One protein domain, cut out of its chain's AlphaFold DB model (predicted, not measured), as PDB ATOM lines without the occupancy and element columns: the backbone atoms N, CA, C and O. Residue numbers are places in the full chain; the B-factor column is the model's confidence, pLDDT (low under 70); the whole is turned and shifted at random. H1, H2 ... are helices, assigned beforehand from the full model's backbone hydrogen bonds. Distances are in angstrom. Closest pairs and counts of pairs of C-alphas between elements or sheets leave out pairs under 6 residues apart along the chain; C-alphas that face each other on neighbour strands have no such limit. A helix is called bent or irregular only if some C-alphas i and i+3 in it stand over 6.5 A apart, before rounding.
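What this domain is: This is residues 5 to 67 of the 165 residues of the protein "DUF1018 domain-containing protein" of Rhodocyclaceae bacterium (UniProt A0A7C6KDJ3). Three helices make a small cluster whose centres form a triangle: the long H1 and H3 lie side by side and run the same way, and H2 crosses H3 at a steep tilt. H3 touches both of the others, while H1 and H2 stay only just apart, and a tail with no named element, residues 61 to 67, follows H3. The printed part has 63 residues with three named helices, in the order H1, H2, H3, and no named strand; its class is all helix. It is compact, with a radius of gyration of the C-alphas of 10.4 A, and rounded, with spans of 27 by 25 by 17 A.

How they stand to each other: H1, residues 5 to 23, touches H3, residues 48 to 60; the closest C-alphas, those of Leu 6 and Val 48, are 5.1 A apart. Their lines stand at a shallow tilt of 26 degrees, the same way. H2, residues 26 to 37, touches H3 with residues 32 to 37 alone; the closest C-alphas are those of Val 36 and Val 54, 6.1 A apart. These two stand at a steep tilt of 53 degrees, opposite ways. H1 and H2 are only just apart, their closest C-alphas at 8.2 A. Every O i to N i+4 pair is within hydrogen-bond range in H2 and H3, and 13 of 15 in H1.

Where its parts are: H1 begins at C-alpha 5, (173.978, 226.091, 122.752), and is 27.8 A long. It has a kink of 27 degrees near residue 17 and is irregular: C-alphas 19 and 22 are 9.0 A apart. H2 is 15.8 A long. H3 is 18.3 A long and ends at C-alpha 60, (181.857, 215.246, 105.211).

The domain as a whole: The two C-alphas farthest apart, those of Lys 5 and Asp 22, are 28.2 A apart. The printed part has no cut. The link from H1 to H2 is tight, and the one from H2 to H3, 10 residues, is short. The mean pLDDT of the printed part is 87.9, and residues 66 to 67 are under 70.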
ATOM      1  N   LYS A   5     173.963 226.845 124.013       78.31
ATOM      2  CA  LYS A   5     173.978 226.091 122.752       78.31
ATOM      3  C   LYS A   5     175.328 226.231 122.046       78.31
ATOM      4  O   LYS A   5     175.875 225.233 121.587       78.31
ATOM      5  N   LEU A   6     175.891 227.441 122.006       83.88
ATOM      6  CA  LEU A   6     177.202 227.699 121.400       83.88
ATOM      7  C   LEU A   6     178.313 226.939 122.128       83.88
ATOM      8  O   LEU A   6     179.115 226.270 121.482       83.88
ATOM      9  N   SER A   7     178.324 226.987 123.462       85.50
ATOM     10  CA  SER A   7     179.294 226.247 124.277       85.50
ATOM     11  C   SER A   7     179.236 224.744 124.012       85.50
ATOM     12  O   SER A   7     180.278 224.104 123.859       85.50
ATOM     13  N   GLY A   8     178.027 224.186 123.896       85.69
ATOM     14  CA  GLY A   8     177.832 222.785 123.532       85.69
ATOM     15  C   GLY A   8     178.416 222.448 122.158       85.69
ATOM     16  O   GLY A   8     179.147 221.468 122.029       85.69
ATOM     17  N   ARG A   9     178.163 223.279 121.137       87.00
ATOM     18  CA  ARG A   9     178.699 223.050 119.782       87.00
ATOM     19  C   ARG A   9     180.214 223.159 119.716       87.00
ATOM     20  O   ARG A   9     180.859 222.307 119.114       87.00
ATOM     21  N   LEU A  10     180.797 224.147 120.389       90.44
ATOM     22  CA  LEU A  10     182.251 224.291 120.458       90.44
ATOM     23  C   LEU A  10     182.912 223.089 121.139       90.44
ATOM     24  O   LEU A  10     184.003 222.693 120.739       90.44
ATOM     25  N   ARG A  11     182.250 222.476 122.128       89.56
ATOM     26  CA  ARG A  11     182.729 221.234 122.749       89.56
ATOM     27  C   ARG A  11     182.740 220.073 121.754       89.56
ATOM     28  O   ARG A  11     183.735 219.361 121.695       89.56
ATOM     29  N   VAL A  12     181.686 219.917 120.950       88.38
ATOM     30  CA  VAL A  12     181.626 218.885 119.897       88.38
ATOM     31  C   VAL A  12     182.720 219.102 118.853       88.38
ATOM     32  O   VAL A  12     183.461 218.172 118.552       88.38
ATOM     33  N   LEU A  13     182.882 220.333 118.361       91.25
ATOM     34  CA  LEU A  13     183.940 220.675 117.407       91.25
ATOM     35  C   LEU A  13     185.334 220.318 117.951       91.25
ATOM     36  O   LEU A  13     186.139 219.711 117.249       91.25
ATOM     37  N   ARG A  14     185.610 220.655 119.218       91.06
ATOM     38  CA  ARG A  14     186.879 220.315 119.880       91.06
ATOM     39  C   ARG A  14     187.068 218.810 120.040       91.06
ATOM     40  O   ARG A  14     188.178 218.339 119.847       91.06
ATOM     41  N   ALA A  15     186.007 218.072 120.358       89.69
ATOM     42  CA  ALA A  15     186.067 216.618 120.449       89.69
ATOM     43  C   ALA A  15     186.416 215.989 119.092       89.69
ATOM     44  O   ALA A  15     187.340 215.190 119.026       89.69
ATOM     45  N   ILE A  16     185.765 216.418 118.002       90.25
ATOM     46  CA  ILE A  16     186.087 215.953 116.640       90.25
ATOM     47  C   ILE A  16     187.545 216.270 116.295       90.25
ATOM     48  O   ILE A  16     188.268 215.390 115.837       90.25
ATOM     49  N   ARG A  17     187.992 217.506 116.564       90.12
ATOM     50  CA  ARG A  17     189.382 217.931 116.344       90.12
ATOM     51  C   ARG A  17     190.374 217.046 117.098       90.12
ATOM     52  O   ARG A  17     191.365 216.628 116.516       90.12
ATOM     53  N   HIS A  18     190.098 216.776 118.370       89.44
ATOM     54  CA  HIS A  18     190.948 215.957 119.226       89.44
ATOM     55  C   HIS A  18     190.991 214.497 118.759       89.44
ATOM     56  O   HIS A  18     192.063 213.914 118.678       89.44
ATOM     57  N   THR A  19     189.843 213.907 118.417       89.06
ATOM     58  CA  THR A  19     189.771 212.529 117.907       89.06
ATOM     59  C   THR A  19     190.451 212.373 116.548       89.06
ATOM     60  O   THR A  19     191.014 211.319 116.280       89.06
ATOM     61  N   ALA A  20     190.412 213.401 115.697       88.00
ATOM     62  CA  ALA A  20     191.092 213.374 114.407       88.00
ATOM     63  C   ALA A  20     192.626 213.337 114.544       88.00
ATOM     64  O   ALA A  20     193.280 212.765 113.678       88.00
ATOM     65  N   GLY A  21     193.187 213.909 115.620       87.88
ATOM     66  CA  GLY A  21     194.625 213.877 115.902       87.88
ATOM     67  C   GLY A  21     195.472 214.268 114.687       87.88
ATOM     68  O   GLY A  21     195.161 215.241 113.997       87.88
ATOM     69  N   ASP A  22     196.492 213.460 114.394       87.56
ATOM     70  CA  ASP A  22     197.432 213.677 113.286       87.56
ATOM     71  C   ASP A  22     196.808 213.485 111.896       87.56
ATOM     72  O   ASP A  22     197.319 214.016 110.911       87.56
ATOM     73  N   ALA A  23     195.672 212.783 111.794       87.81
ATOM     74  CA  ALA A  23     194.959 212.625 110.524       87.81
ATOM     75  C   ALA A  23     194.352 213.947 110.026       87.81
ATOM     76  O   ALA A  23     193.990 214.068 108.856       87.81
ATOM     77  N   LEU A  24     194.250 214.949 110.903       90.56
ATOM     78  CA  LEU A  24     193.908 216.310 110.533       90.56
ATOM     79  C   LEU A  24     195.054 217.232 110.978       90.56
ATOM     80  O   LEU A  24     195.076 217.704 112.110       90.56
ATOM     81  N   PRO A  25     196.020 217.538 110.112       91.75
ATOM     82  CA  PRO A  25     197.055 218.515 110.429       91.75
ATOM     83  C   PRO A  25     196.482 219.916 110.724       91.75
ATOM     84  O   PRO A  25     195.354 220.254 110.346       91.75
ATOM     85  N   ASP A  26     197.227 220.726 111.479       89.94
ATOM     86  CA  ASP A  26     196.762 222.027 111.986       89.94
ATOM     87  C   ASP A  26     196.498 223.046 110.865       89.94
ATOM     88  O   ASP A  26     195.536 223.816 110.924       89.94
ATOM     89  N   ASP A  27     197.302 223.006 109.808       92.12
ATOM     90  CA  ASP A  27     197.142 223.769 108.571       92.12
ATOM     91  C   ASP A  27     195.877 223.363 107.802       92.12
ATOM     92  O   ASP A  27     195.100 224.236 107.409       92.12
ATOM     93  N   ILE A  28     195.598 222.061 107.677       91.94
ATOM     94  CA  ILE A  28     194.376 221.555 107.033       91.94
ATOM     95  C   ILE A  28     193.139 221.984 107.823       91.94
ATOM     96  O   ILE A  28     192.166 222.485 107.251       91.94
ATOM     97  N   TYR A  29     193.180 221.864 109.150       93.62
ATOM     98  CA  TYR A  29     192.088 222.317 110.009       93.62
ATOM     99  C   TYR A  29     191.828 223.823 109.877       93.62
ATOM    100  O   TYR A  29     190.677 224.250 109.748       93.62
ATOM    101  N   ARG A  30     192.887 224.642 109.845       93.56
ATOM    102  CA  ARG A  30     192.766 226.086 109.583       93.56
ATOM    103  C   ARG A  30     192.229 226.369 108.183       93.56
ATOM    104  O   ARG A  30     191.403 227.265 108.036       93.56
ATOM    105  N   GLY A  31     192.627 225.592 107.178       94.19
ATOM    106  CA  GLY A  31     192.081 225.668 105.822       94.19
ATOM    107  C   GLY A  31     190.570 225.432 105.786       94.19
ATOM    108  O   GLY A  31     189.839 226.185 105.141       94.19
ATOM    109  N   ILE A  32     190.073 224.453 106.548       92.06
ATOM    110  CA  ILE A  32     188.631 224.196 106.693       92.06
ATOM    111  C   ILE A  32     187.933 225.378 107.375       92.06
ATOM    112  O   ILE A  32     186.913 225.853 106.875       92.06
ATOM    113  N   LEU A  33     188.485 225.896 108.477       94.50
ATOM    114  CA  LEU A  33     187.912 227.053 109.174       94.50
ATOM    115  C   LEU A  33     187.868 228.307 108.288       94.50
ATOM    116  O   LEU A  33     186.863 229.020 108.292       94.50
ATOM    117  N   ARG A  34     188.910 228.557 107.488       93.81
ATOM    118  CA  ARG A  34     188.937 229.666 106.524       93.81
ATOM    119  C   ARG A  34     187.875 229.492 105.454       93.81
ATOM    120  O   ARG A  34     187.115 230.418 105.202       93.81
ATOM    121  N   ARG A  35     187.793 228.304 104.859       89.50
ATOM    122  CA  ARG A  35     186.858 228.028 103.765       89.50
ATOM    123  C   ARG A  35     185.398 228.089 104.206       89.50
ATOM    124  O   ARG A  35     184.570 228.603 103.468       89.50
ATOM    125  N   VAL A  36     185.076 227.561 105.386       89.12
ATOM    126  CA  VAL A  36     183.685 227.470 105.864       89.12
ATOM    127  C   VAL A  36     183.255 228.724 106.622       89.12
ATOM    128  O   VAL A  36     182.128 229.185 106.465       89.12
ATOM    129  N   ALA A  37     184.132 229.273 107.462       89.06
ATOM    130  CA  ALA A  37     183.786 230.342 108.395       89.06
ATOM    131  C   ALA A  37     184.530 231.662 108.137       89.06
ATOM    132  O   ALA A  37     184.231 232.644 108.814       89.06
ATOM    133  N   GLY A  38     185.497 231.702 107.214       89.88
ATOM    134  CA  GLY A  38     186.353 232.874 106.998       89.88
ATOM    135  C   GLY A  38     187.297 233.160 108.169       89.88
ATOM    136  O   GLY A  38     187.691 234.305 108.370       89.88
ATOM    137  N   LEU A  39     187.615 232.154 108.995       91.69
ATOM    138  CA  LEU A  39     188.355 232.331 110.248       91.69
ATOM    139  C   LEU A  39     189.582 231.424 110.329       91.69
ATOM    140  O   LEU A  39     189.549 230.278 109.908       91.69
ATOM    141  N   ASP A  40     190.632 231.900 110.993       88.12
ATOM    142  CA  ASP A  40     191.839 231.099 111.263       88.12
ATOM    143  C   ASP A  40     191.761 230.271 112.547       88.12
ATOM    144  O   ASP A  40     192.667 229.502 112.854       88.12
ATOM    145  N   SER A  41     190.735 230.490 113.373       89.81
ATOM    146  CA  SER A  41     190.656 229.869 114.692       89.81
ATOM    147  C   SER A  41     189.225 229.625 115.134       89.81
ATOM    148  O   SER A  41     188.365 230.507 115.064       89.81
ATOM    149  N   SER A  42     188.992 228.439 115.699       87.38
ATOM    150  CA  SER A  42     187.709 228.076 116.298       87.38
ATOM    151  C   SER A  42     187.384 228.900 117.546       87.38
ATOM    152  O   SER A  42     186.216 229.012 117.914       87.38
ATOM    153  N   THR A  43     188.373 229.549 118.176       88.81
ATOM    154  CA  THR A  43     188.139 230.459 119.312       88.81
ATOM    155  C   THR A  43     187.438 231.748 118.900       88.81
ATOM    156  O   THR A  43     186.883 232.425 119.765       88.81
ATOM    157  N   LYS A  44     187.418 232.085 117.602       90.56
ATOM    158  CA  LYS A  44     186.716 233.246 117.034       90.56
ATOM    159  C   LYS A  44     185.273 232.928 116.622       90.56
ATOM    160  O   LYS A  44     184.526 233.838 116.277       90.56
ATOM    161  N   LEU A  45     184.842 231.668 116.700       90.56
ATOM    162  CA  LEU A  45     183.467 231.282 116.385       90.56
ATOM    163  C   LEU A  45     182.500 231.833 117.446       90.56
ATOM    164  O   LEU A  45     182.671 231.628 118.651       90.56
ATOM    165  N   ARG A  46     181.485 232.572 116.994       90.19
ATOM    166  CA  ARG A  46     180.474 233.219 117.859       90.19
ATOM    167  C   ARG A  46     179.039 232.821 117.524       90.19
ATOM    168  O   ARG A  46     178.139 233.048 118.326       90.19
ATOM    169  N   ARG A  47     178.812 232.233 116.349       88.00
ATOM    170  CA  ARG A  47     177.480 231.891 115.836       88.00
ATOM    171  C   ARG A  47     177.314 230.380 115.805       88.00
ATOM    172  O   ARG A  47     178.120 229.699 115.184       88.00
ATOM    173  N   VAL A  48     176.246 229.879 116.426       83.00
ATOM    174  CA  VAL A  48     175.933 228.438 116.483       83.00
ATOM    175  C   VAL A  48     175.871 227.832 115.080       83.00
ATOM    176  O   VAL A  48     176.497 226.808 114.846       83.00
ATOM    177  N   ALA A  49     175.205 228.515 114.142       76.56
ATOM    178  CA  ALA A  49     175.064 228.049 112.764       76.56
ATOM    179  C   ALA A  49     176.417 227.814 112.075       76.56
ATOM    180  O   ALA A  49     176.605 226.767 111.477       76.56
ATOM    181  N   VAL A  50     177.371 228.735 112.242       84.38
ATOM    182  CA  VAL A  50     178.710 228.624 111.641       84.38
ATOM    183  C   VAL A  50     179.502 227.473 112.269       84.38
ATOM    184  O   VAL A  50     180.246 226.788 111.580       84.38
ATOM    185  N   VAL A  51     179.332 227.225 113.574       90.88
ATOM    186  CA  VAL A  51     179.952 226.058 114.225       90.88
ATOM    187  C   VAL A  51     179.367 224.755 113.676       90.88
ATOM    188  O   VAL A  51     180.127 223.826 113.420       90.88
ATOM    189  N   ASP A  52     178.046 224.687 113.481       85.69
ATOM    190  CA  ASP A  52     177.393 223.518 112.881       85.69
ATOM    191  C   ASP A  52     177.890 223.280 111.441       85.69
ATOM    192  O   ASP A  52     178.179 222.140 111.093       85.69
ATOM    193  N   ASP A  53     178.077 224.335 110.640       85.69
ATOM    194  CA  ASP A  53     178.568 224.213 109.260       85.69
ATOM    195  C   ASP A  53     180.021 223.679 109.215       85.69
ATOM    196  O   ASP A  53     180.352 222.831 108.388       85.69
ATOM    197  N   VAL A  54     180.889 224.105 110.147       92.25
ATOM    198  CA  VAL A  54     182.261 223.567 110.280       92.25
ATOM    199  C   VAL A  54     182.247 222.098 110.712       92.25
ATOM    200  O   VAL A  54     183.027 221.299 110.198       92.25
ATOM    201  N   ILE A  55     181.376 221.731 111.658       91.50
ATOM    202  CA  ILE A  55     181.215 220.339 112.102       91.50
ATOM    203  C   ILE A  55     180.753 219.458 110.937       91.50
ATOM    204  O   ILE A  55     181.299 218.375 110.742       91.50
ATOM    205  N   ASP A  56     179.774 219.919 110.161       86.50
ATOM    206  CA  ASP A  56     179.252 219.170 109.020       86.50
ATOM    207  C   ASP A  56     180.323 218.974 107.943       86.50
ATOM    208  O   ASP A  56     180.435 217.883 107.385       86.50
ATOM    209  N   GLU A  57     181.164 219.981 107.705       89.62
ATOM    210  CA  GLU A  57     182.276 219.860 106.766       89.62
ATOM    211  C   GLU A  57     183.352 218.877 107.244       89.62
ATOM    212  O   GLU A  57     183.858 218.088 106.447       89.62
ATOM    213  N   LEU A  58     183.679 218.874 108.539       90.94
ATOM    214  CA  LEU A  58     184.595 217.885 109.112       90.94
ATOM    215  C   LEU A  58     184.051 216.466 108.935       90.94
ATOM    216  O   LEU A  58     184.770 215.597 108.452       90.94
ATOM    217  N   ILE A  59     182.769 216.255 109.236       89.19
ATOM    218  CA  ILE A  59     182.107 214.957 109.059       89.19
ATOM    219  C   ILE A  59     182.091 214.549 107.582       89.19
ATOM    220  O   ILE A  59     182.359 213.390 107.267       89.19
ATOM    221  N   ARG A  60     181.824 215.487 106.663       86.00
ATOM    222  CA  ARG A  60     181.857 215.246 105.211       86.00
ATOM    223  C   ARG A  60     183.229 214.764 104.742       86.00
ATOM    224  O   ARG A  60     183.307 213.930 103.847       86.00
ATOM    225  N   LEU A  61     184.294 215.281 105.350       87.00
ATOM    226  CA  LEU A  61     185.677 214.881 105.088       87.00
ATOM    227  C   LEU A  61     186.096 213.605 105.843       87.00
ATOM    228  O   LEU A  61     187.249 213.199 105.753       87.00
ATOM    229  N   GLY A  62     185.176 212.960 106.565       87.75
ATOM    230  CA  GLY A  62     185.427 211.721 107.304       87.75
ATOM    231  C   GLY A  62     185.896 211.922 108.746       87.75
ATOM    232  O   GLY A  62     186.176 210.944 109.437       87.75
ATOM    233  N   PHE A  63     185.950 213.161 109.240       88.44
ATOM    234  CA  PHE A  63     186.374 213.467 110.603       88.44
ATOM    235  C   PHE A  63     185.183 213.530 111.563       88.44
ATOM    236  O   PHE A  63     184.407 214.487 111.590       88.44
ATOM    237  N   GLY A  64     185.090 212.513 112.419       83.69
ATOM    238  CA  GLY A  64     184.087 212.421 113.474       83.69
ATOM    239  C   GLY A  64     182.710 211.960 112.992       83.69
ATOM    240  O   GLY A  64     182.488 211.622 111.833       83.69
ATOM    241  N   LYS A  65     181.761 211.912 113.930       76.44
ATOM    242  CA  LYS A  65     180.353 211.581 113.677       76.44
ATOM    243  C   LYS A  65     179.474 212.561 114.439       76.44
ATOM    244  O   LYS A  65     179.835 213.010 115.530       76.44
ATOM    245  N   ARG A  66     178.307 212.890 113.882       68.06
ATOM    246  CA  ARG A  66     177.310 213.685 114.606       68.06
ATOM    247  C   ARG A  66     176.840 212.870 115.819       68.06
ATOM    248  O   ARG A  66     176.498 211.704 115.643       68.06
ATOM    249  N   PRO A  67     176.806 213.448 117.028       63.84
ATOM    250  CA  PRO A  67     176.296 212.729 118.189       63.84
ATOM    251  C   PRO A  67     174.797 212.416 118.034       63.84
ATOM    252  O   PRO A  67     174.052 213.213 117.458       63.84
TER     253      PRO A  67